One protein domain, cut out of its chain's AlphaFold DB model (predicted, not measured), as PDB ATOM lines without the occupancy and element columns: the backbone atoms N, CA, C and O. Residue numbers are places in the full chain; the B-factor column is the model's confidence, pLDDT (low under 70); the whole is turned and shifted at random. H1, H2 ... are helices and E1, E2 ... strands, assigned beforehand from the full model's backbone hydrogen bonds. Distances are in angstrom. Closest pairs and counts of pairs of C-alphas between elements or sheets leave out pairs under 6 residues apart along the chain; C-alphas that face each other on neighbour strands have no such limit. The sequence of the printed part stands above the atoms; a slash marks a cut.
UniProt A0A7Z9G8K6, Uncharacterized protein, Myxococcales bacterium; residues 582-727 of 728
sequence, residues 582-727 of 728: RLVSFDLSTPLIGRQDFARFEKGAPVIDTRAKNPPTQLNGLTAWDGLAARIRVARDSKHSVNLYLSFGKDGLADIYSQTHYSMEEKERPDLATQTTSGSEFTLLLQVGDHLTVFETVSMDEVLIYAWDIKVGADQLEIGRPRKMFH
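What this domain is: This is residues 582 to 727 of the 728 residues of an uncharacterized protein of Myxococcales bacterium (UniProt A0A7Z9G8K6). The model is a lopsided sandwich: a large, strongly twisted sheet of eight strands, with the small sheet E2 E1 E7 face to face with part of it. A short helix, H1, and the long loop before it, residues 649 to 663, lie at the far end from the small sheet. The printed part has 146 residues, in chain order E1 E2 E3 E4 E5 H1 E6 E7 E8 E9 E10 E11; the large sheet is branched and mixed, the small one antiparallel, and the class is mostly strand. It is compact, with a radius of gyration of the C-alphas of 14.4 A, and spans 42 by 32 by 28 A.

Where its parts are: E1, residues 582 to 587, begins at C-alpha 582 (-10.205, 2.565, 0.117). E2 is residues 599 to 601 and E3 residues 617 to 623, 17.4 A long. E4, residues 629 to 638, is the longest strand by residues, 28.8 A, and E5, residues 641 to 648, measures 23.4 A. H1 is residues 664 to 667, with C-alpha 664 at (-2.692, -17.561, 24.399). E6, residues 673 to 679, and E7, residues 681 to 687, are each 19.5 A. E8 is residues 691 to 697, and E9, residues 704 to 712, is 25.7 A. E10 is residues 717 to 719; E11, residues 723 to 726, ends at C-alpha 726 (12.841, -11.339, 14.608).

How they stand to each other: In the large sheet E3, E4 and E5 form a meander, each strand the antiparallel neighbour of the one before, with N 619 and O 632 2.8 A apart and N 633 and O 645 2.9 A apart. E6 is parallel to E3, N 620 to O 675 at 2.9 A, and E8 is parallel to E5, N 644 to O 693 at 2.8 A. E8, E9 and E10 form a second meander, with N 694 to O 708 at 2.9 A and N 711 to O 718 at 3.0 A. E10 and E11 lie on one side of E9 and E8 on the other; N 707 and O 723 are 2.8 A apart. In the small sheet E1 is the inner strand, with N 584 to O 684 of E7 at 2.8 A and N 585 to O 600 of E2 at 2.8 A. Between the sheets, the closest C-alphas of E2 and E10 are those of Arg 600 and Leu 717, 7.0 A apart. H1 is on neither sheet; it is too short for an O i to N i+4 pair, and its 1 O i to N i+3 pair is not within hydrogen-bond range.

The domain as a whole: The C-alphas farthest apart, those of Tyr 657 and Asp 715, are 41.6 A apart. The printed part has no cut. The links E1 to E2, E2 to E3 and E5 to H1 are long. The mean pLDDT of the printed part is 78.9; it is under 70 at residues 612 to 615, 650 to 671, 699 to 703 and 726 to 727.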
ATOM      1  N   ARG A 582     -11.060   2.903   1.253       94.38
ATOM      2  CA  ARG A 582     -10.205   2.565   0.117       94.38
ATOM      3  C   ARG A 582     -10.093   1.056  -0.020       94.38
ATOM      4  O   ARG A 582      -9.854   0.348   0.952       94.38
ATOM      5  N   LEU A 583     -10.237   0.575  -1.249       95.56
ATOM      6  CA  LEU A 583      -9.949  -0.810  -1.598       95.56
ATOM      7  C   LEU A 583      -8.475  -0.928  -1.954       95.56
ATOM      8  O   LEU A 583      -8.012  -0.289  -2.901       95.56
ATOM      9  N   VAL A 584      -7.754  -1.733  -1.182       95.81
ATOM     10  CA  VAL A 584      -6.334  -2.003  -1.378       95.81
ATOM     11  C   VAL A 584      -6.172  -3.451  -1.796       95.81
ATOM     12  O   VAL A 584      -6.512  -4.365  -1.049       95.81
ATOM     13  N   SER A 585      -5.680  -3.643  -3.011       95.50
ATOM     14  CA  SER A 585      -5.381  -4.945  -3.587       95.50
ATOM     15  C   SER A 585      -3.928  -5.302  -3.351       95.50
ATOM     16  O   SER A 585      -3.058  -4.442  -3.501       95.50
ATOM     17  N   PHE A 586      -3.686  -6.553  -2.985       95.44
ATOM     18  CA  PHE A 586      -2.376  -7.111  -2.697       95.44
ATOM     19  C   PHE A 586      -2.037  -8.198  -3.708       95.44
ATOM     20  O   PHE A 586      -2.856  -9.081  -3.937       95.44
ATOM     21  N   ASP A 587      -0.826  -8.155  -4.259       95.06
ATOM     22  CA  ASP A 587      -0.324  -9.107  -5.250       95.06
ATOM     23  C   ASP A 587       0.859  -9.926  -4.711       95.06
ATOM     24  O   ASP A 587       1.991  -9.443  -4.602       95.06
ATOM     25  N   LEU A 588       0.585 -11.202  -4.437       92.62
ATOM     26  CA  LEU A 588       1.533 -12.206  -3.953       92.62
ATOM     27  C   LEU A 588       2.154 -13.050  -5.075       92.62
ATOM     28  O   LEU A 588       2.768 -14.082  -4.801       92.62
ATOM     29  N   SER A 589       1.998 -12.666  -6.344       90.94
ATOM     30  CA  SER A 589       2.551 -13.429  -7.472       90.94
ATOM     31  C   SER A 589       4.080 -13.366  -7.563       90.94
ATOM     32  O   SER A 589       4.696 -14.234  -8.182       90.94
ATOM     33  N   THR A 590       4.715 -12.375  -6.921       88.31
ATOM     34  CA  THR A 590       6.178 -12.246  -6.801       88.31
ATOM     35  C   THR A 590       6.584 -11.795  -5.386       88.31
ATOM     36  O   THR A 590       5.757 -11.184  -4.702       88.31
ATOM     37  N   PRO A 591       7.821 -12.084  -4.921       89.12
ATOM     38  CA  PRO A 591       8.276 -11.739  -3.569       89.12
ATOM     39  C   PRO A 591       8.083 -10.266  -3.232       89.12
ATOM     40  O   PRO A 591       8.403  -9.410  -4.049       89.12
ATOM     41  N   LEU A 592       7.611  -9.963  -2.021       91.75
ATOM     42  CA  LEU A 592       7.350  -8.581  -1.595       91.75
ATOM     43  C   LEU A 592       8.640  -7.758  -1.437       91.75
ATOM     44  O   LEU A 592       8.640  -6.534  -1.587       91.75
ATOM     45  N   ILE A 593       9.756  -8.424  -1.130       90.31
ATOM     46  CA  ILE A 593      11.053  -7.773  -0.948       90.31
ATOM     47  C   ILE A 593      11.497  -7.071  -2.243       90.31
ATOM     48  O   ILE A 593      11.459  -7.637  -3.332       90.31
ATOM     49  N   GLY A 594      11.903  -5.803  -2.131       85.12
ATOM     50  CA  GLY A 594      12.321  -4.989  -3.279       85.12
ATOM     51  C   GLY A 594      11.182  -4.436  -4.148       85.12
ATOM     52  O   GLY A 594      11.468  -3.742  -5.123       85.12
ATOM     53  N   ARG A 595       9.911  -4.683  -3.797       90.00
ATOM     54  CA  ARG A 595       8.730  -4.184  -4.517       90.00
ATOM     55  C   ARG A 595       8.016  -3.060  -3.766       90.00
ATOM     56  O   ARG A 595       8.026  -2.997  -2.540       90.00
ATOM     57  N   GLN A 596       7.350  -2.193  -4.525       89.81
ATOM     58  CA  GLN A 596       6.405  -1.176  -4.025       89.81
ATOM     59  C   GLN A 596       5.043  -1.250  -4.730       89.81
ATOM     60  O   GLN A 596       4.139  -0.479  -4.440       89.81
ATOM     61  N   ASP A 597       4.892  -2.161  -5.683       93.19
ATOM     62  CA  ASP A 597       3.689  -2.358  -6.488       93.19
ATOM     63  C   ASP A 597       2.811  -3.502  -5.962       93.19
ATOM     64  O   ASP A 597       1.718  -3.722  -6.482       93.19
ATOM     65  N   PHE A 598       3.271  -4.219  -4.930       94.69
ATOM     66  CA  PHE A 598       2.549  -5.350  -4.346       94.69
ATOM     67  C   PHE A 598       1.272  -4.934  -3.613       94.69
ATOM     68  O   PHE A 598       0.468  -5.804  -3.307       94.69
ATOM     69  N   ALA A 599       1.086  -3.644  -3.316       95.69
ATOM     70  CA  ALA A 599      -0.159  -3.093  -2.800       95.69
ATOM     71  C   ALA A 599      -0.578  -1.888  -3.652       95.69
ATOM     72  O   ALA A 599       0.211  -0.969  -3.874       95.69
ATOM     73  N   ARG A 600      -1.823  -1.876  -4.135       96.19
ATOM     74  CA  ARG A 600      -2.349  -0.809  -5.002       96.19
ATOM     75  C   ARG A 600      -3.816  -0.528  -4.728       96.19
ATOM     76  O   ARG A 600      -4.556  -1.409  -4.302       96.19
ATOM     77  N   PHE A 601      -4.257   0.693  -5.016       95.75
ATOM     78  CA  PHE A 601      -5.689   0.978  -5.028       95.75
ATOM     79  C   PHE A 601      -6.367   0.303  -6.211       95.75
ATOM     80  O   PHE A 601      -5.875   0.356  -7.338       95.75
ATOM     81  N   GLU A 602      -7.524  -0.294  -5.954       90.81
ATOM     82  CA  GLU A 602      -8.307  -0.996  -6.966       90.81
ATOM     83  C   GLU A 602      -9.787  -0.599  -6.909       90.81
ATOM     84  O   GLU A 602     -10.283  -0.065  -5.917       90.81
ATOM     85  N   LYS A 603     -10.506  -0.828  -8.012       79.62
ATOM     86  CA  LYS A 603     -11.966  -0.705  -8.086       79.62
ATOM     87  C   LYS A 603     -12.555  -2.112  -8.103       79.62
ATOM     88  O   LYS A 603     -12.251  -2.872  -9.013       79.62
ATOM     89  N   GLY A 604     -13.412  -2.452  -7.145       79.94
ATOM     90  CA  GLY A 604     -13.981  -3.799  -7.057       79.94
ATOM     91  C   GLY A 604     -14.798  -4.023  -5.789       79.94
ATOM     92  O   GLY A 604     -15.238  -3.064  -5.160       79.94
ATOM     93  N   ALA A 605     -15.005  -5.287  -5.424       73.94
ATOM     94  CA  ALA A 605     -15.555  -5.679  -4.128       73.94
ATOM     95  C   ALA A 605     -14.411  -6.162  -3.215       73.94
ATOM     96  O   ALA A 605     -13.511  -6.841  -3.710       73.94
ATOM     97  N   PRO A 606     -14.412  -5.831  -1.911       79.06
ATOM     98  CA  PRO A 606     -13.399  -6.337  -0.995       79.06
ATOM     99  C   PRO A 606     -13.590  -7.831  -0.741       79.06
ATOM    100  O   PRO A 606     -14.717  -8.310  -0.627       79.06
ATOM    101  N   VAL A 607     -12.477  -8.543  -0.579       77.12
ATOM    102  CA  VAL A 607     -12.467  -9.911  -0.047       77.12
ATOM    103  C   VAL A 607     -12.615  -9.863   1.476       77.12
ATOM    104  O   VAL A 607     -13.389 -10.626   2.042       77.12
ATOM    105  N   ILE A 608     -11.944  -8.916   2.144       83.00
ATOM    106  CA  ILE A 608     -12.080  -8.697   3.593       83.00
ATOM    107  C   ILE A 608     -12.508  -7.263   3.883       83.00
ATOM    108  O   ILE A 608     -11.888  -6.299   3.428       83.00
ATOM    109  N   ASP A 609     -13.538  -7.140   4.714       84.38
ATOM    110  CA  ASP A 609     -13.984  -5.886   5.299       84.38
ATOM    111  C   ASP A 609     -13.369  -5.684   6.695       84.38
ATOM    112  O   ASP A 609     -13.725  -6.389   7.644       84.38
ATOM    113  N   THR A 610     -12.458  -4.713   6.822       82.00
ATOM    114  CA  THR A 610     -11.769  -4.414   8.089       82.00
ATOM    115  C   THR A 610     -12.487  -3.365   8.953       82.00
ATOM    116  O   THR A 610     -11.918  -2.925   9.950       82.00
ATOM    117  N   ARG A 611     -13.701  -2.919   8.581       70.88
ATOM    118  CA  ARG A 611     -14.399  -1.776   9.211       70.88
ATOM    119  C   ARG A 611     -14.933  -2.049  10.613       70.88
ATOM    120  O   ARG A 611     -14.881  -1.168  11.466       70.88
ATOM    121  N   ALA A 612     -15.495  -3.232  10.835       59.50
ATOM    122  CA  ALA A 612     -16.157  -3.572  12.091       59.50
ATOM    123  C   ALA A 612     -15.196  -4.285  13.052       59.50
ATOM    124  O   ALA A 612     -14.157  -4.796  12.631       59.50
ATOM    125  N   LYS A 613     -15.601  -4.419  14.327       61.88
ATOM    126  CA  LYS A 613     -15.103  -5.445  15.273       61.88
ATOM    127  C   LYS A 613     -15.424  -6.868  14.775       61.88
ATOM    128  O   LYS A 613     -15.923  -7.707  15.521       61.88
ATOM    129  N   ASN A 614     -15.207  -7.127  13.493       59.94
ATOM    130  CA  ASN A 614     -15.207  -8.469  12.985       59.94
ATOM    131  C   ASN A 614     -14.028  -9.178  13.647       59.94
ATOM    132  O   ASN A 614     -12.969  -8.570  13.850       59.94
ATOM    133  N   PRO A 615     -14.212 -10.443  14.023       65.75
ATOM    134  CA  PRO A 615     -13.098 -11.241  14.481       65.75
ATOM    135  C   PRO A 615     -11.971 -11.230  13.444       65.75
ATOM    136  O   PRO A 615     -12.236 -11.003  12.253       65.75
ATOM    137  N   PRO A 616     -10.718 -11.484  13.867       77.38
ATOM    138  CA  PRO A 616      -9.622 -11.640  12.926       77.38
ATOM    139  C   PRO A 616     -10.059 -12.579  11.794       77.38
ATOM    140  O   PRO A 616     -10.732 -13.587  12.027       77.38
ATOM    141  N   THR A 617      -9.764 -12.199  10.555       85.44
ATOM    142  CA  THR A 617     -10.197 -12.960   9.378       85.44
ATOM    143  C   THR A 617      -8.997 -13.667   8.779       85.44
ATOM    144  O   THR A 617      -7.968 -13.039   8.535       85.44
ATOM    145  N   GLN A 618      -9.128 -14.965   8.527       88.56
ATOM    146  CA  GLN A 618      -8.117 -15.771   7.861       88.56
ATOM    147  C   GLN A 618      -8.553 -16.108   6.433       88.56
ATOM    148  O   GLN A 618      -9.604 -16.712   6.225       88.56
ATOM    149  N   LEU A 619      -7.724 -15.761   5.450       89.06
ATOM    150  CA  LEU A 619      -7.844 -16.215   4.068       89.06
ATOM    151  C   LEU A 619      -6.972 -17.444   3.843       89.06
ATOM    152  O   LEU A 619      -5.762 -17.408   4.067       89.06
ATOM    153  N   ASN A 620      -7.593 -18.502   3.336       89.69
ATOM    154  CA  ASN A 620      -6.933 -19.727   2.899       89.69
ATOM    155  C   ASN A 620      -7.048 -19.887   1.376       89.69
ATOM    156  O   ASN A 620      -7.965 -19.345   0.760       89.69
ATOM    157  N   GLY A 621      -6.164 -20.698   0.786       85.50
ATOM    158  CA  GLY A 621      -6.231 -21.077  -0.634       85.50
ATOM    159  C   GLY A 621      -5.534 -20.113  -1.599       85.50
ATOM    160  O   GLY A 621      -5.602 -20.314  -2.812       85.50
ATOM    161  N   LEU A 622      -4.835 -19.101  -1.075       89.94
ATOM    162  CA  LEU A 622      -3.973 -18.240  -1.877       89.94
ATOM    163  C   LEU A 622      -2.751 -19.019  -2.370       89.94
ATOM    164  O   LEU A 622      -2.271 -19.935  -1.701       89.94
ATOM    165  N   THR A 623      -2.226 -18.617  -3.519       88.94
ATOM    166  CA  THR A 623      -0.987 -19.150  -4.085       88.94
ATOM    167  C   THR A 623       0.054 -18.044  -4.112       88.94
ATOM    168  O   THR A 623      -0.162 -17.004  -4.734       88.94
ATOM    169  N   ALA A 624       1.184 -18.270  -3.448       85.81
ATOM    170  CA  ALA A 624       2.324 -17.368  -3.502       85.81
ATOM    171  C   ALA A 624       3.206 -17.625  -4.733       85.81
ATOM    172  O   ALA A 624       3.046 -18.597  -5.472       85.81
ATOM    173  N   TRP A 625       4.184 -16.747  -4.921       81.12
ATOM    174  CA  TRP A 625       5.159 -16.733  -6.012       81.12
ATOM    175  C   TRP A 625       6.006 -17.999  -6.214       81.12
ATOM    176  O   TRP A 625       6.702 -18.113  -7.219       81.12
ATOM    177  N   ASP A 626       6.032 -18.917  -5.256       75.88
ATOM    178  CA  ASP A 626       6.755 -20.195  -5.297       75.88
ATOM    179  C   ASP A 626       5.808 -21.390  -5.501       75.88
ATOM    180  O   ASP A 626       6.226 -22.546  -5.445       75.88
ATOM    181  N   GLY A 627       4.525 -21.117  -5.758       79.06
ATOM    182  CA  GLY A 627       3.487 -22.137  -5.853       79.06
ATOM    183  C   GLY A 627       3.107 -22.741  -4.500       79.06
ATOM    184  O   GLY A 627       2.303 -23.676  -4.472       79.06
ATOM    185  N   LEU A 628       3.654 -22.235  -3.387       80.12
ATOM    186  CA  LEU A 628       3.230 -22.645  -2.057       80.12
ATOM    187  C   LEU A 628       1.847 -22.070  -1.753       80.12
ATOM    188  O   LEU A 628       1.490 -20.960  -2.162       80.12
ATOM    189  N   ALA A 629       1.073 -22.846  -0.999       84.62
ATOM    190  CA  ALA A 629      -0.155 -22.348  -0.408       84.62
ATOM    191  C   ALA A 629       0.200 -21.222   0.568       84.62
ATOM    192  O   ALA A 629       1.012 -21.419   1.472       84.62
ATOM    193  N   ALA A 630      -0.409 -20.061   0.378       85.19
ATOM    194  CA  ALA A 630      -0.308 -18.933   1.278       85.19
ATOM    195  C   ALA A 630      -1.569 -18.824   2.133       85.19
ATOM    196  O   ALA A 630      -2.686 -19.133   1.696       85.19
ATOM    197  N   ARG A 631      -1.385 -18.355   3.364       87.38
ATOM    198  CA  ARG A 631      -2.479 -17.987   4.260       87.38
ATOM    199  C   ARG A 631      -2.241 -16.594   4.778       87.38
ATOM    200  O   ARG A 631      -1.104 -16.209   5.048       87.38
ATOM    201  N   ILE A 632      -3.331 -15.858   4.924       88.12
ATOM    202  CA  ILE A 632      -3.287 -14.481   5.390       88.12
ATOM    203  C   ILE A 632      -4.228 -14.332   6.554       88.12
ATOM    204  O   ILE A 632      -5.416 -14.604   6.412       88.12
ATOM    205  N   ARG A 633      -3.722 -13.843   7.678       86.81
ATOM    206  CA  ARG A 633      -4.554 -13.379   8.783       86.81
ATOM    207  C   ARG A 633      -4.567 -11.860   8.789       86.81
ATOM    208  O   ARG A 633      -3.512 -11.236   8.758       86.81
ATOM    209  N   VAL A 634      -5.756 -11.280   8.852       87.81
ATOM    210  CA  VAL A 634      -5.954  -9.835   8.978       87.81
ATOM    211  C   VAL A 634      -6.571  -9.544  10.336       87.81
ATOM    212  O   VAL A 634      -7.621 -10.096  10.675       87.81
ATOM    213  N   ALA A 635      -5.913  -8.686  11.107       84.62
ATOM    214  CA  ALA A 635      -6.351  -8.242  12.424       84.62
ATOM    215  C   ALA A 635      -6.337  -6.712  12.485       84.62
ATOM    216  O   ALA A 635      -5.444  -6.075  11.935       84.62
ATOM    217  N   ARG A 636      -7.340  -6.108  13.127       84.38
ATOM    218  CA  ARG A 636      -7.343  -4.675  13.439       84.38
ATOM    219  C   ARG A 636      -7.067  -4.516  14.929       84.38
ATOM    220  O   ARG A 636      -7.931  -4.833  15.745       84.38
ATOM    221  N   ASP A 637      -5.878  -4.026  15.256       75.00
ATOM    222  CA  ASP A 637      -5.389  -3.916  16.635       75.00
ATOM    223  C   ASP A 637      -5.863  -2.626  17.307       75.00
ATOM    224  O   ASP A 637      -6.098  -2.586  18.515       75.00
ATOM    225  N   SER A 638      -6.034  -1.561  16.520       77.62
ATOM    226  CA  SER A 638      -6.528  -0.269  16.994       77.62
ATOM    227  C   SER A 638      -7.380   0.428  15.934       77.62
ATOM    228  O   SER A 638      -7.560  -0.060  14.817       77.62
ATOM    229  N   LYS A 639      -7.902   1.615  16.264       82.38
ATOM    230  CA  LYS A 639      -8.717   2.425  15.345       82.38
ATOM    231  C   LYS A 639      -8.047   2.675  13.994       82.38
ATOM    232  O   LYS A 639      -8.740   2.696  12.984       82.38
ATOM    233  N   HIS A 640      -6.726   2.814  13.982       87.00
ATOM    234  CA  HIS A 640      -5.948   3.132  12.787       87.00
ATOM    235  C   HIS A 640      -4.816   2.136  12.529       87.00
ATOM    236  O   HIS A 640      -3.922   2.445  11.756       87.00
ATOM    237  N   SER A 641      -4.806   0.968  13.176       86.50
ATOM    238  CA  SER A 641      -3.755  -0.034  12.980       86.50
ATOM    239  C   SER A 641      -4.355  -1.354  12.526       86.50
ATOM    240  O   SER A 641      -5.225  -1.913  13.195       86.50
ATOM    241  N   VAL A 642      -3.885  -1.830  11.376       88.94
ATOM    242  CA  VAL A 642      -4.262  -3.119  10.795       88.94
ATOM    243  C   VAL A 642      -2.992  -3.933  10.600       88.94
ATOM    244  O   VAL A 642      -2.018  -3.424  10.061       88.94
ATOM    245  N   ASN A 643      -3.005  -5.194  11.001       87.94
ATOM    246  CA  ASN A 643      -1.904  -6.125  10.833       87.94
ATOM    247  C   ASN A 643      -2.298  -7.233   9.860       87.94
ATOM    248  O   ASN A 643      -3.397  -7.790   9.932       87.94
ATOM    249  N   LEU A 644      -1.390  -7.546   8.940       90.06
ATOM    250  CA  LEU A 644      -1.542  -8.591   7.941       90.06
ATOM    251  C   LEU A 644      -0.413  -9.605   8.087       90.06
ATOM    252  O   LEU A 644       0.725  -9.303   7.757       90.06
ATOM    253  N   TYR A 645      -0.729 -10.808   8.548       87.31
ATOM    254  CA  TYR A 645       0.238 -11.883   8.746       87.31
ATOM    255  C   TYR A 645       0.168 -12.852   7.570       87.31
ATOM    256  O   TYR A 645      -0.824 -13.565   7.402       87.31
ATOM    257  N   LEU A 646       1.208 -12.847   6.747       86.75
ATOM    258  CA  LEU A 646       1.383 -13.686   5.571       86.75
ATOM    259  C   LEU A 646       2.278 -14.880   5.913       86.75
ATOM    260  O   LEU A 646       3.429 -14.702   6.310       86.75
ATOM    261  N   SER A 647       1.748 -16.085   5.702       81.62
ATOM    262  CA  SER A 647       2.447 -17.359   5.915       81.62
ATOM    263  C   SER A 647       2.400 -18.255   4.679       81.62
ATOM    264  O   SER A 647       1.479 -18.138   3.866       81.62
ATOM    265  N   PHE A 648       3.383 -19.152   4.537       78.06
ATOM    266  CA  PHE A 648       3.536 -20.040   3.376       78.06
ATOM    267  C   PHE A 648       3.753 -21.489   3.807       78.06
ATOM    268  O   PHE A 648       4.675 -21.764   4.556       78.06
ATOM    269  N   GLY A 649       2.991 -22.441   3.274       70.62
ATOM    270  CA  GLY A 649       3.220 -23.862   3.542       70.62
ATOM    271  C   GLY A 649       1.947 -24.699   3.638       70.62
ATOM    272  O   GLY A 649       0.830 -24.185   3.731       70.62
ATOM    273  N   LYS A 650       2.128 -26.025   3.553       53.72
ATOM    274  CA  LYS A 650       1.043 -27.014   3.691       53.72
ATOM    275  C   LYS A 650       0.671 -27.264   5.137       53.72
ATOM    276  O   LYS A 650      -0.515 -27.444   5.422       53.72
ATOM    277  N   ASP A 651       1.665 -27.262   6.016       51.53
ATOM    278  CA  ASP A 651       1.400 -27.310   7.437       51.53
ATOM    279  C   ASP A 651       0.518 -26.119   7.773       51.53
ATOM    280  O   ASP A 651       0.533 -25.087   7.089       51.53
ATOM    281  N   GLY A 652      -0.355 -26.309   8.759       44.44
ATOM    282  CA  GLY A 652      -0.996 -25.201   9.443       44.44
ATOM    283  C   GLY A 652      -0.052 -24.003   9.537       44.44
ATOM    284  O   GLY A 652       1.163 -24.172   9.546       44.44
ATOM    285  N   LEU A 653      -0.578 -22.811   9.790       42.19
ATOM    286  CA  LEU A 653       0.035 -22.060  10.888       42.19
ATOM    287  C   LEU A 653       0.328 -23.127  11.937       42.19
ATOM    288  O   LEU A 653      -0.631 -23.796  12.338       42.19
ATOM    289  N   ALA A 654       1.589 -23.511  12.120       36.81
ATOM    290  CA  ALA A 654       1.819 -24.706  12.878       36.81
ATOM    291  C   ALA A 654       1.228 -24.328  14.227       36.81
ATOM    292  O   ALA A 654       1.682 -23.383  14.868       36.81
ATOM    293  N   ASP A 655       0.214 -25.061  14.667       34.47
ATOM    294  CA  ASP A 655      -0.165 -25.091  16.067       34.47
ATOM    295  C   ASP A 655       0.995 -25.714  16.879       34.47
ATOM    296  O   ASP A 655       0.788 -26.341  17.907       34.47
ATOM    297  N   ILE A 656       2.259 -25.533  16.457       34.22
ATOM    298  CA  ILE A 656       3.368 -25.232  17.341       34.22
ATOM    299  C   ILE A 656       2.873 -24.080  18.202       34.22
ATOM    300  O   ILE A 656       2.880 -22.915  17.814       34.22
ATOM    301  N   TYR A 657       2.301 -24.459  19.335       34.72
ATOM    302  CA  TYR A 657       2.407 -23.939  20.694       34.72
ATOM    303  C   TYR A 657       3.517 -22.906  21.020       34.72
ATOM    304  O   TYR A 657       3.856 -22.735  22.183       34.72
ATOM    305  N   SER A 658       4.056 -22.153  20.061       35.12
ATOM    306  CA  SER A 658       4.597 -20.818  20.276       35.12
ATOM    307  C   SER A 658       3.452 -19.956  20.808       35.12
ATOM    308  O   SER A 658       2.509 -19.582  20.101       35.12
ATOM    309  N   GLN A 659       3.472 -19.778  22.122       36.81
ATOM    310  CA  GLN A 659       2.566 -18.941  22.898       36.81
ATOM    311  C   GLN A 659       3.043 -17.493  22.996       36.81
ATOM    312  O   GLN A 659       2.599 -16.749  23.870       36.81
ATOM    313  N   THR A 660       4.019 -17.118  22.177       37.81
ATOM    314  CA  THR A 660       4.832 -15.928  22.417       37.81
ATOM    315  C   THR A 660       4.484 -14.762  21.501       37.81
ATOM    316  O   THR A 660       4.890 -13.640  21.790       37.81
ATOM    317  N   HIS A 661       3.689 -14.961  20.446       35.19
ATOM    318  CA  HIS A 661       3.310 -13.871  19.517       35.19
ATOM    319  C   HIS A 661       1.860 -13.457  19.587       35.19
ATOM    320  O   HIS A 661       1.481 -12.347  19.233       35.19
ATOM    321  N   TYR A 662       1.065 -14.348  20.139       33.78
ATOM    322  CA  TYR A 662      -0.327 -14.132  20.407       33.78
ATOM    323  C   TYR A 662      -0.451 -14.263  21.911       33.78
ATOM    324  O   TYR A 662       0.138 -15.167  22.509       33.78
ATOM    325  N   SER A 663      -1.242 -13.403  22.556       37.38
ATOM    326  CA  SER A 663      -1.802 -13.836  23.835       37.38
ATOM    327  C   SER A 663      -2.334 -15.258  23.608       37.38
ATOM    328  O   SER A 663      -2.967 -15.494  22.582       37.38
ATOM    329  N   MET A 664      -2.061 -16.229  24.485       35.41
ATOM    330  CA  MET A 664      -2.692 -17.561  24.399       35.41
ATOM    331  C   MET A 664      -4.202 -17.480  24.083       35.41
ATOM    332  O   MET A 664      -4.772 -18.365  23.458       35.41
ATOM    333  N   GLU A 665      -4.827 -16.370  24.477       37.81
ATOM    334  CA  GLU A 665      -6.210 -15.985  24.224       37.81
ATOM    335  C   GLU A 665      -6.560 -15.744  22.736       37.81
ATOM    336  O   GLU A 665      -7.739 -15.660  22.425       37.81
ATOM    337  N   GLU A 666      -5.597 -15.649  21.809       39.91
ATOM    338  CA  GLU A 666      -5.811 -15.383  20.375       39.91
ATOM    339  C   GLU A 666      -5.705 -16.610  19.460       39.91
ATOM    340  O   GLU A 666      -6.295 -16.583  18.379       39.91
ATOM    341  N   LYS A 667      -4.984 -17.671  19.857       39.81
ATOM    342  CA  LYS A 667      -4.984 -18.963  19.137       39.81
ATOM    343  C   LYS A 667      -6.293 -19.722  19.348       39.81
ATOM    344  O   LYS A 667      -6.778 -20.388  18.443       39.81
ATOM    345  N   GLU A 668      -6.905 -19.545  20.513       45.03
ATOM    346  CA  GLU A 668      -8.188 -20.155  20.869       45.03
ATOM    347  C   GLU A 668      -9.364 -19.198  20.680       45.03
ATOM    348  O   GLU A 668     -10.385 -19.350  21.345       45.03
ATOM    349  N   ARG A 669      -9.245 -18.188  19.808       52.28
ATOM    350  CA  ARG A 669     -10.363 -17.286  19.533       52.28
ATOM    351  C   ARG A 669     -11.454 -18.053  18.779       52.28
ATOM    352  O   ARG A 669     -11.290 -18.309  17.585       52.28
ATOM    353  N   PRO A 670     -12.578 -18.425  19.430       55.56
ATOM    354  CA  PRO A 670     -13.643 -19.190  18.779       55.56
ATOM    355  C   PRO A 670     -14.342 -18.374  17.680       55.56
ATOM    356  O   PRO A 670     -15.191 -18.890  16.959       55.56
ATOM    357  N   ASP A 671     -14.009 -17.090  17.579       67.12
ATOM    358  CA  ASP A 671     -14.548 -16.126  16.649       67.12
ATOM    359  C   ASP A 671     -13.752 -16.021  15.334       67.12
ATOM    360  O   ASP A 671     -14.276 -15.404  14.417       67.12
ATOM    361  N   LEU A 672     -12.568 -16.637  15.161       75.88
ATOM    362  CA  LEU A 672     -11.769 -16.511  13.922       75.88
ATOM    363  C   LEU A 672     -12.585 -16.844  12.652       75.88
ATOM    364  O   LEU A 672     -12.924 -18.000  12.379       75.88
ATOM    365  N   ALA A 673     -12.851 -15.833  11.824       83.38
ATOM    366  CA  ALA A 673     -13.597 -16.012  10.585       83.38
ATOM    367  C   ALA A 673     -12.668 -16.544   9.491       83.38
ATOM    368  O   ALA A 673     -11.718 -15.876   9.094       83.38
ATOM    369  N   THR A 674     -12.948 -17.737   8.968       85.44
ATOM    370  CA  THR A 674     -12.161 -18.321   7.874       85.44
ATOM    371  C   THR A 674     -12.879 -18.144   6.542       85.44
ATOM    372  O   THR A 674     -14.050 -18.498   6.411       85.44
ATOM    373  N   GLN A 675     -12.169 -17.645   5.534       90.06
ATOM    374  CA  GLN A 675     -12.639 -17.565   4.154       90.06
ATOM    375  C   GLN A 675     -11.666 -18.286   3.219       90.06
ATOM    376  O   GLN A 675     -10.465 -18.379   3.480       90.06
ATOM    377  N   THR A 676     -12.179 -18.809   2.110       89.25
ATOM    378  CA  THR A 676     -11.358 -19.409   1.055       89.25
ATOM    379  C   THR A 676     -11.380 -18.506  -0.163       89.25
ATOM    380  O   THR A 676     -12.444 -18.109  -0.629       89.25
ATOM    381  N   THR A 677     -10.199 -18.202  -0.677       90.25
ATOM    382  CA  THR A 677     -10.006 -17.500  -1.942       90.25
ATOM    383  C   THR A 677      -9.044 -18.309  -2.811       90.25
ATOM    384  O   THR A 677      -8.429 -19.264  -2.341       90.25
ATOM    385  N   SER A 678      -8.946 -17.969  -4.091       89.56
ATOM    386  CA  SER A 678      -8.058 -18.632  -5.046       89.56
ATOM    387  C   SER A 678      -7.278 -17.598  -5.840       89.56
ATOM    388  O   SER A 678      -7.832 -16.560  -6.192       89.56
ATOM    389  N   GLY A 679      -6.038 -17.923  -6.198       92.38
ATOM    390  CA  GLY A 679      -5.153 -17.036  -6.952       92.38
ATOM    391  C   GLY A 679      -4.095 -16.386  -6.064       92.38
ATOM    392  O   GLY A 679      -3.897 -16.794  -4.923       92.38
ATOM    393  N   SER A 680      -3.387 -15.403  -6.613       91.94
ATOM    394  CA  SER A 680      -2.289 -14.698  -5.940       91.94
ATOM    395  C   SER A 680      -2.652 -13.281  -5.498       91.94
ATOM    396  O   SER A 680      -1.821 -12.608  -4.898       91.94
ATOM    397  N   GLU A 681      -3.866 -12.816  -5.800       93.88
ATOM    398  CA  GLU A 681      -4.328 -11.471  -5.463       93.88
ATOM    399  C   GLU A 681      -5.518 -11.516  -4.495       93.88
ATOM    400  O   GLU A 681      -6.353 -12.423  -4.548       93.88
ATOM    401  N   PHE A 682      -5.605 -10.531  -3.604       94.31
ATOM    402  CA  PHE A 682      -6.756 -10.332  -2.720       94.31
ATOM    403  C   PHE A 682      -6.940  -8.848  -2.399       94.31
ATOM    404  O   PHE A 682      -5.988  -8.072  -2.439       94.31
ATOM    405  N   THR A 683      -8.161  -8.440  -2.047       94.44
ATOM    406  CA  THR A 683      -8.486  -7.029  -1.785       94.44
ATOM    407  C   THR A 683      -9.007  -6.829  -0.367       94.44
ATOM    408  O   THR A 683      -9.904  -7.546   0.082       94.44
ATOM    409  N   LEU A 684      -8.487  -5.818   0.326       94.25
ATOM    410  CA  LEU A 684      -8.946  -5.364   1.637       94.25
ATOM    411  C   LEU A 684      -9.693  -4.036   1.509       94.25
ATOM    412  O   LEU A 684      -9.276  -3.158   0.753       94.25
ATOM    413  N   LEU A 685     -10.758  -3.856   2.286       94.06
ATOM    414  CA  LEU A 685     -11.348  -2.541   2.528       94.06
ATOM    415  C   LEU A 685     -10.669  -1.910   3.746       94.06
ATOM    416  O   LEU A 685     -10.855  -2.392   4.864       94.06
ATOM    417  N   LEU A 686      -9.888  -0.854   3.527       94.00
ATOM    418  CA  LEU A 686      -9.183  -0.075   4.550       94.00
ATOM    419  C   LEU A 686      -9.741   1.351   4.611       94.00
ATOM    420  O   LEU A 686     -10.471   1.787   3.720       94.00
ATOM    421  N   GLN A 687      -9.387   2.095   5.651       93.94
ATOM    422  CA  GLN A 687      -9.764   3.493   5.814       93.94
ATOM    423  C   GLN A 687      -8.582   4.428   5.555       93.94
ATOM    424  O   GLN A 687      -7.432   4.107   5.845       93.94
ATOM    425  N   VAL A 688      -8.859   5.621   5.030       94.38
ATOM    426  CA  VAL A 688      -7.849   6.681   4.915       94.38
ATOM    427  C   VAL A 688      -7.341   7.046   6.311       94.38
ATOM    428  O   VAL A 688      -8.123   7.374   7.201       94.38
ATOM    429  N   GLY A 689      -6.021   7.024   6.482       92.31
ATOM    430  CA  GLY A 689      -5.340   7.210   7.760       92.31
ATOM    431  C   GLY A 689      -4.974   5.906   8.469       92.31
ATOM    432  O   GLY A 689      -4.235   5.969   9.449       92.31
ATOM    433  N   ASP A 690      -5.429   4.745   7.981       93.31
ATOM    434  CA  ASP A 690      -4.957   3.463   8.497       93.31
ATOM    435  C   ASP A 690      -3.444   3.303   8.269       93.31
ATOM    436  O   ASP A 690      -2.892   3.642   7.215       93.31
ATOM    437  N   HIS A 691      -2.793   2.742   9.278       92.50
ATOM    438  CA  HIS A 691      -1.438   2.231   9.264       92.50
ATOM    439  C   HIS A 691      -1.511   0.706   9.206       92.50
ATOM    440  O   HIS A 691      -1.820   0.040  10.197       92.50
ATOM    441  N   LEU A 692      -1.273   0.161   8.020       93.19
ATOM    442  CA  LEU A 692      -1.246  -1.272   7.790       93.19
ATOM    443  C   LEU A 692       0.185  -1.788   7.950       93.19
ATOM    444  O   LEU A 692       1.066  -1.346   7.219       93.19
ATOM    445  N   THR A 693       0.409  -2.761   8.828       90.75
ATOM    446  CA  THR A 693       1.684  -3.477   8.908       90.75
ATOM    447  C   THR A 693       1.537  -4.875   8.313       90.75
ATOM    448  O   THR A 693       0.712  -5.675   8.746       90.75
ATOM    449  N   VAL A 694       2.327  -5.168   7.282       91.62
ATOM    450  CA  VAL A 694       2.385  -6.481   6.631       91.62
ATOM    451  C   VAL A 694       3.566  -7.247   7.202       91.62
ATOM    452  O   VAL A 694       4.684  -6.751   7.127       91.62
ATOM    453  N   PHE A 695       3.334  -8.440   7.729       88.19
ATOM    454  CA  PHE A 695       4.340  -9.360   8.242       88.19
ATOM    455  C   PHE A 695       4.431 -10.578   7.326       88.19
ATOM    456  O   PHE A 695       3.467 -11.321   7.192       88.19
ATOM    457  N   GLU A 696       5.582 -10.798   6.701       88.75
ATOM    458  CA  GLU A 696       5.880 -12.007   5.934       88.75
ATOM    459  C   GLU A 696       6.730 -12.959   6.779       88.75
ATOM    460  O   GLU A 696       7.863 -12.620   7.129       88.75
ATOM    461  N   THR A 697       6.222 -14.159   7.066       80.56
ATOM    462  CA  THR A 697       6.988 -15.194   7.774       80.56
ATOM    463  C   THR A 697       7.965 -15.900   6.844       80.56
ATOM    464  O   THR A 697       7.583 -16.418   5.793       80.56
ATOM    465  N   VAL A 698       9.224 -15.972   7.266       76.81
ATOM    466  CA  VAL A 698      10.299 -16.669   6.547       76.81
ATOM    467  C   VAL A 698      10.616 -18.023   7.181       76.81
ATOM    468  O   VAL A 698      10.932 -18.986   6.479       76.81
ATOM    469  N   SER A 699      10.531 -18.087   8.511       69.19
ATOM    470  CA  SER A 699      10.568 -19.327   9.284       69.19
ATOM    471  C   SER A 699       9.147 -19.721   9.671       69.19
ATOM    472  O   SER A 699       8.419 -18.878  10.195       69.19
ATOM    473  N   MET A 700       8.763 -20.980   9.447       51.78
ATOM    474  CA  MET A 700       7.473 -21.526   9.897       51.78
ATOM    475  C   MET A 700       7.402 -21.702  11.421       51.78
ATOM    476  O   MET A 700       6.304 -21.798  11.960       51.78
ATOM    477  N   ASP A 701       8.546 -21.632  12.114       54.81
ATOM    478  CA  ASP A 701       8.628 -21.500  13.577       54.81
ATOM    479  C   ASP A 701       8.558 -20.023  14.034       54.81
ATOM    480  O   ASP A 701       8.986 -19.684  15.130       54.81
ATOM    481  N   GLU A 702       8.094 -19.121  13.162       53.34
ATOM    482  CA  GLU A 702       7.856 -17.681  13.386       53.34
ATOM    483  C   GLU A 702       9.073 -16.816  13.794       53.34
ATOM    484  O   GLU A 702       8.946 -15.604  13.931       53.34
ATOM    485  N   VAL A 703      10.287 -17.374  13.862       62.59
ATOM    486  CA  VAL A 703      11.476 -16.657  14.372       62.59
ATOM    487  C   VAL A 703      11.935 -15.465  13.515       62.59
ATOM    488  O   VAL A 703      12.455 -14.481  14.042       62.59
ATOM    489  N   LEU A 704      11.763 -15.527  12.190       74.81
ATOM    490  CA  LEU A 704      12.198 -14.483  11.250       74.81
ATOM    491  C   LEU A 704      11.026 -14.004  10.395       74.81
ATOM    492  O   LEU A 704      10.410 -14.797   9.675       74.81
ATOM    493  N   ILE A 705      10.789 -12.693  10.424       83.56
ATOM    494  CA  ILE A 705       9.739 -12.022   9.663       83.56
ATOM    495  C   ILE A 705      10.293 -10.793   8.932       83.56
ATOM    496  O   ILE A 705      11.201 -10.106   9.408       83.56
ATOM    497  N   TYR A 706       9.714 -10.477   7.780       87.94
ATOM    498  CA  TYR A 706       9.865  -9.160   7.165       87.94
ATOM    499  C   TYR A 706       8.607  -8.341   7.416       87.94
ATOM    500  O   TYR A 706       7.502  -8.837   7.229       87.94
ATOM    501  N   ALA A 707       8.777  -7.096   7.854       89.31
ATOM    502  CA  ALA A 707       7.675  -6.186   8.128       89.31
ATOM    503  C   ALA A 707       7.695  -4.986   7.175       89.31
ATOM    504  O   ALA A 707       8.736  -4.351   7.004       89.31
ATOM    505  N   TRP A 708       6.543  -4.628   6.614       92.50
ATOM    506  CA  TRP A 708       6.339  -3.392   5.857       92.50
ATOM    507  C   TRP A 708       5.282  -2.552   6.549       92.50
ATOM    508  O   TRP A 708       4.216  -3.062   6.872       92.50
ATOM    509  N   ASP A 709       5.555  -1.264   6.708       92.06
ATOM    510  CA  ASP A 709       4.554  -0.293   7.145       92.06
ATOM    511  C   ASP A 709       3.953   0.395   5.919       92.06
ATOM    512  O   ASP A 709       4.686   0.908   5.075       92.06
ATOM    513  N   ILE A 710       2.628   0.411   5.811       94.88
ATOM    514  CA  ILE A 710       1.884   1.012   4.706       94.88
ATOM    515  C   ILE A 710       0.928   2.056   5.280       94.88
ATOM    516  O   ILE A 710       0.000   1.719   6.016       94.88
ATOM    517  N   LYS A 711       1.118   3.331   4.923       95.06
ATOM    518  CA  LYS A 711       0.160   4.395   5.268       95.06
ATOM    519  C   LYS A 711      -0.878   4.531   4.157       95.06
ATOM    520  O   LYS A 711      -0.533   4.761   2.993       95.06
ATOM    521  N   VAL A 712      -2.153   4.399   4.516       96.31
ATOM    522  CA  VAL A 712      -3.279   4.510   3.582       96.31
ATOM    523  C   VAL A 712      -3.665   5.981   3.429       96.31
ATOM    524  O   VAL A 712      -4.391   6.545   4.245       96.31
ATOM    525  N   GLY A 713      -3.161   6.629   2.381       95.69
ATOM    526  CA  GLY A 713      -3.523   8.001   2.038       95.69
ATOM    527  C   GLY A 713      -4.861   8.100   1.302       95.69
ATOM    528  O   GLY A 713      -5.474   7.104   0.918       95.69
ATOM    529  N   ALA A 714      -5.316   9.334   1.068       95.56
ATOM    530  CA  ALA A 714      -6.518   9.576   0.271       95.56
ATOM    531  C   ALA A 714      -6.323   9.157  -1.195       95.56
ATOM    532  O   ALA A 714      -7.206   8.523  -1.766       95.56
ATOM    533  N   ASP A 715      -5.168   9.462  -1.786       95.75
ATOM    534  CA  ASP A 715      -4.935   9.268  -3.226       95.75
ATOM    535  C   ASP A 715      -3.700   8.411  -3.535       95.75
ATOM    536  O   ASP A 715      -3.502   8.007  -4.678       95.75
ATOM    537  N   GLN A 716      -2.906   8.062  -2.517       95.94
ATOM    538  CA  GLN A 716      -1.751   7.172  -2.648       95.94
ATOM    539  C   GLN A 716      -1.586   6.234  -1.445       95.94
ATOM    540  O   GLN A 716      -2.059   6.533  -0.347       95.94
ATOM    541  N   LEU A 717      -0.876   5.125  -1.659       96.25
ATOM    542  CA  LEU A 717      -0.330   4.273  -0.604       96.25
ATOM    543  C   LEU A 717       1.142   4.628  -0.404       96.25
ATOM    544  O   LEU A 717       1.898   4.684  -1.372       96.25
ATOM    545  N   GLU A 718       1.560   4.839   0.840       95.00
ATOM    546  CA  GLU A 718       2.974   5.027   1.169       95.00
ATOM    547  C   GLU A 718       3.516   3.726   1.750       95.00
ATOM    548  O   GLU A 718       3.305   3.433   2.924       95.00
ATOM    549  N   ILE A 719       4.182   2.933   0.909       94.12
ATOM    550  CA  ILE A 719       4.793   1.665   1.311       94.12
ATOM    551  C   ILE A 719       6.216   1.930   1.807       94.12
ATOM    552  O   ILE A 719       7.098   2.347   1.051       94.12
ATOM    553  N   GLY A 720       6.428   1.680   3.095       90.50
ATOM    554  CA  GLY A 720       7.720   1.737   3.754       90.50
ATOM    555  C   GLY A 720       8.680   0.658   3.258       90.50
ATOM    556  O   GLY A 720       8.308  -0.307   2.588       90.50
ATOM    557  N   ARG A 721       9.960   0.820   3.592       88.88
ATOM    558  CA  ARG A 721      10.968  -0.199   3.284       88.88
ATOM    559  C   ARG A 721      10.722  -1.463   4.118       88.88
ATOM    560  O   ARG A 721      10.299  -1.335   5.267       88.88
ATOM    561  N   PRO A 722      11.035  -2.656   3.578       90.75
ATOM    562  CA  PRO A 722      11.012  -3.879   4.365       90.75
ATOM    563  C   PRO A 722      11.957  -3.763   5.555       90.75
ATOM    564  O   PRO A 722      13.085  -3.275   5.435       90.75
ATOM    565  N   ARG A 723      11.508  -4.268   6.695       87.44
ATOM    566  CA  ARG A 723      12.290  -4.367   7.919       87.44
ATOM    567  C   ARG A 723      12.463  -5.826   8.279       87.44
ATOM    568  O   ARG A 723      11.480  -6.518   8.519       87.44
ATOM    569  N   LYS A 724      13.711  -6.281   8.346       86.12
ATOM    570  CA  LYS A 724      14.029  -7.595   8.900       86.12
ATOM    571  C   LYS A 724      13.829  -7.537  10.412       86.12
ATOM    572  O   LYS A 724      14.574  -6.832  11.104       86.12
ATOM    573  N   MET A 725      12.827  -8.254  10.898       75.00
ATOM    574  CA  MET A 725      12.472  -8.361  12.307       75.00
ATOM    575  C   MET A 725      12.561  -9.818  12.740       75.00
ATOM    576  O   MET A 725      12.406 -10.740  11.945       75.00
ATOM    577  N   PHE A 726      12.840 -10.015  14.018       66.94
ATOM    578  CA  PHE A 726      12.841 -11.339  14.608       66.94
ATOM    579  C   PHE A 726      11.907 -11.358  15.773       66.94
ATOM    580  O   PHE A 726      11.824 -10.392  16.538       66.94
ATOM    581  N   HIS A 727      11.223 -12.474  15.867       52.91
ATOM    582  CA  HIS A 727      10.153 -12.661  16.796       52.91
ATOM    583  C   HIS A 727      10.582 -13.847  17.666       52.91
ATOM    584  O   HIS A 727      10.846 -14.934  17.170       52.91
TER     585      HIS A 727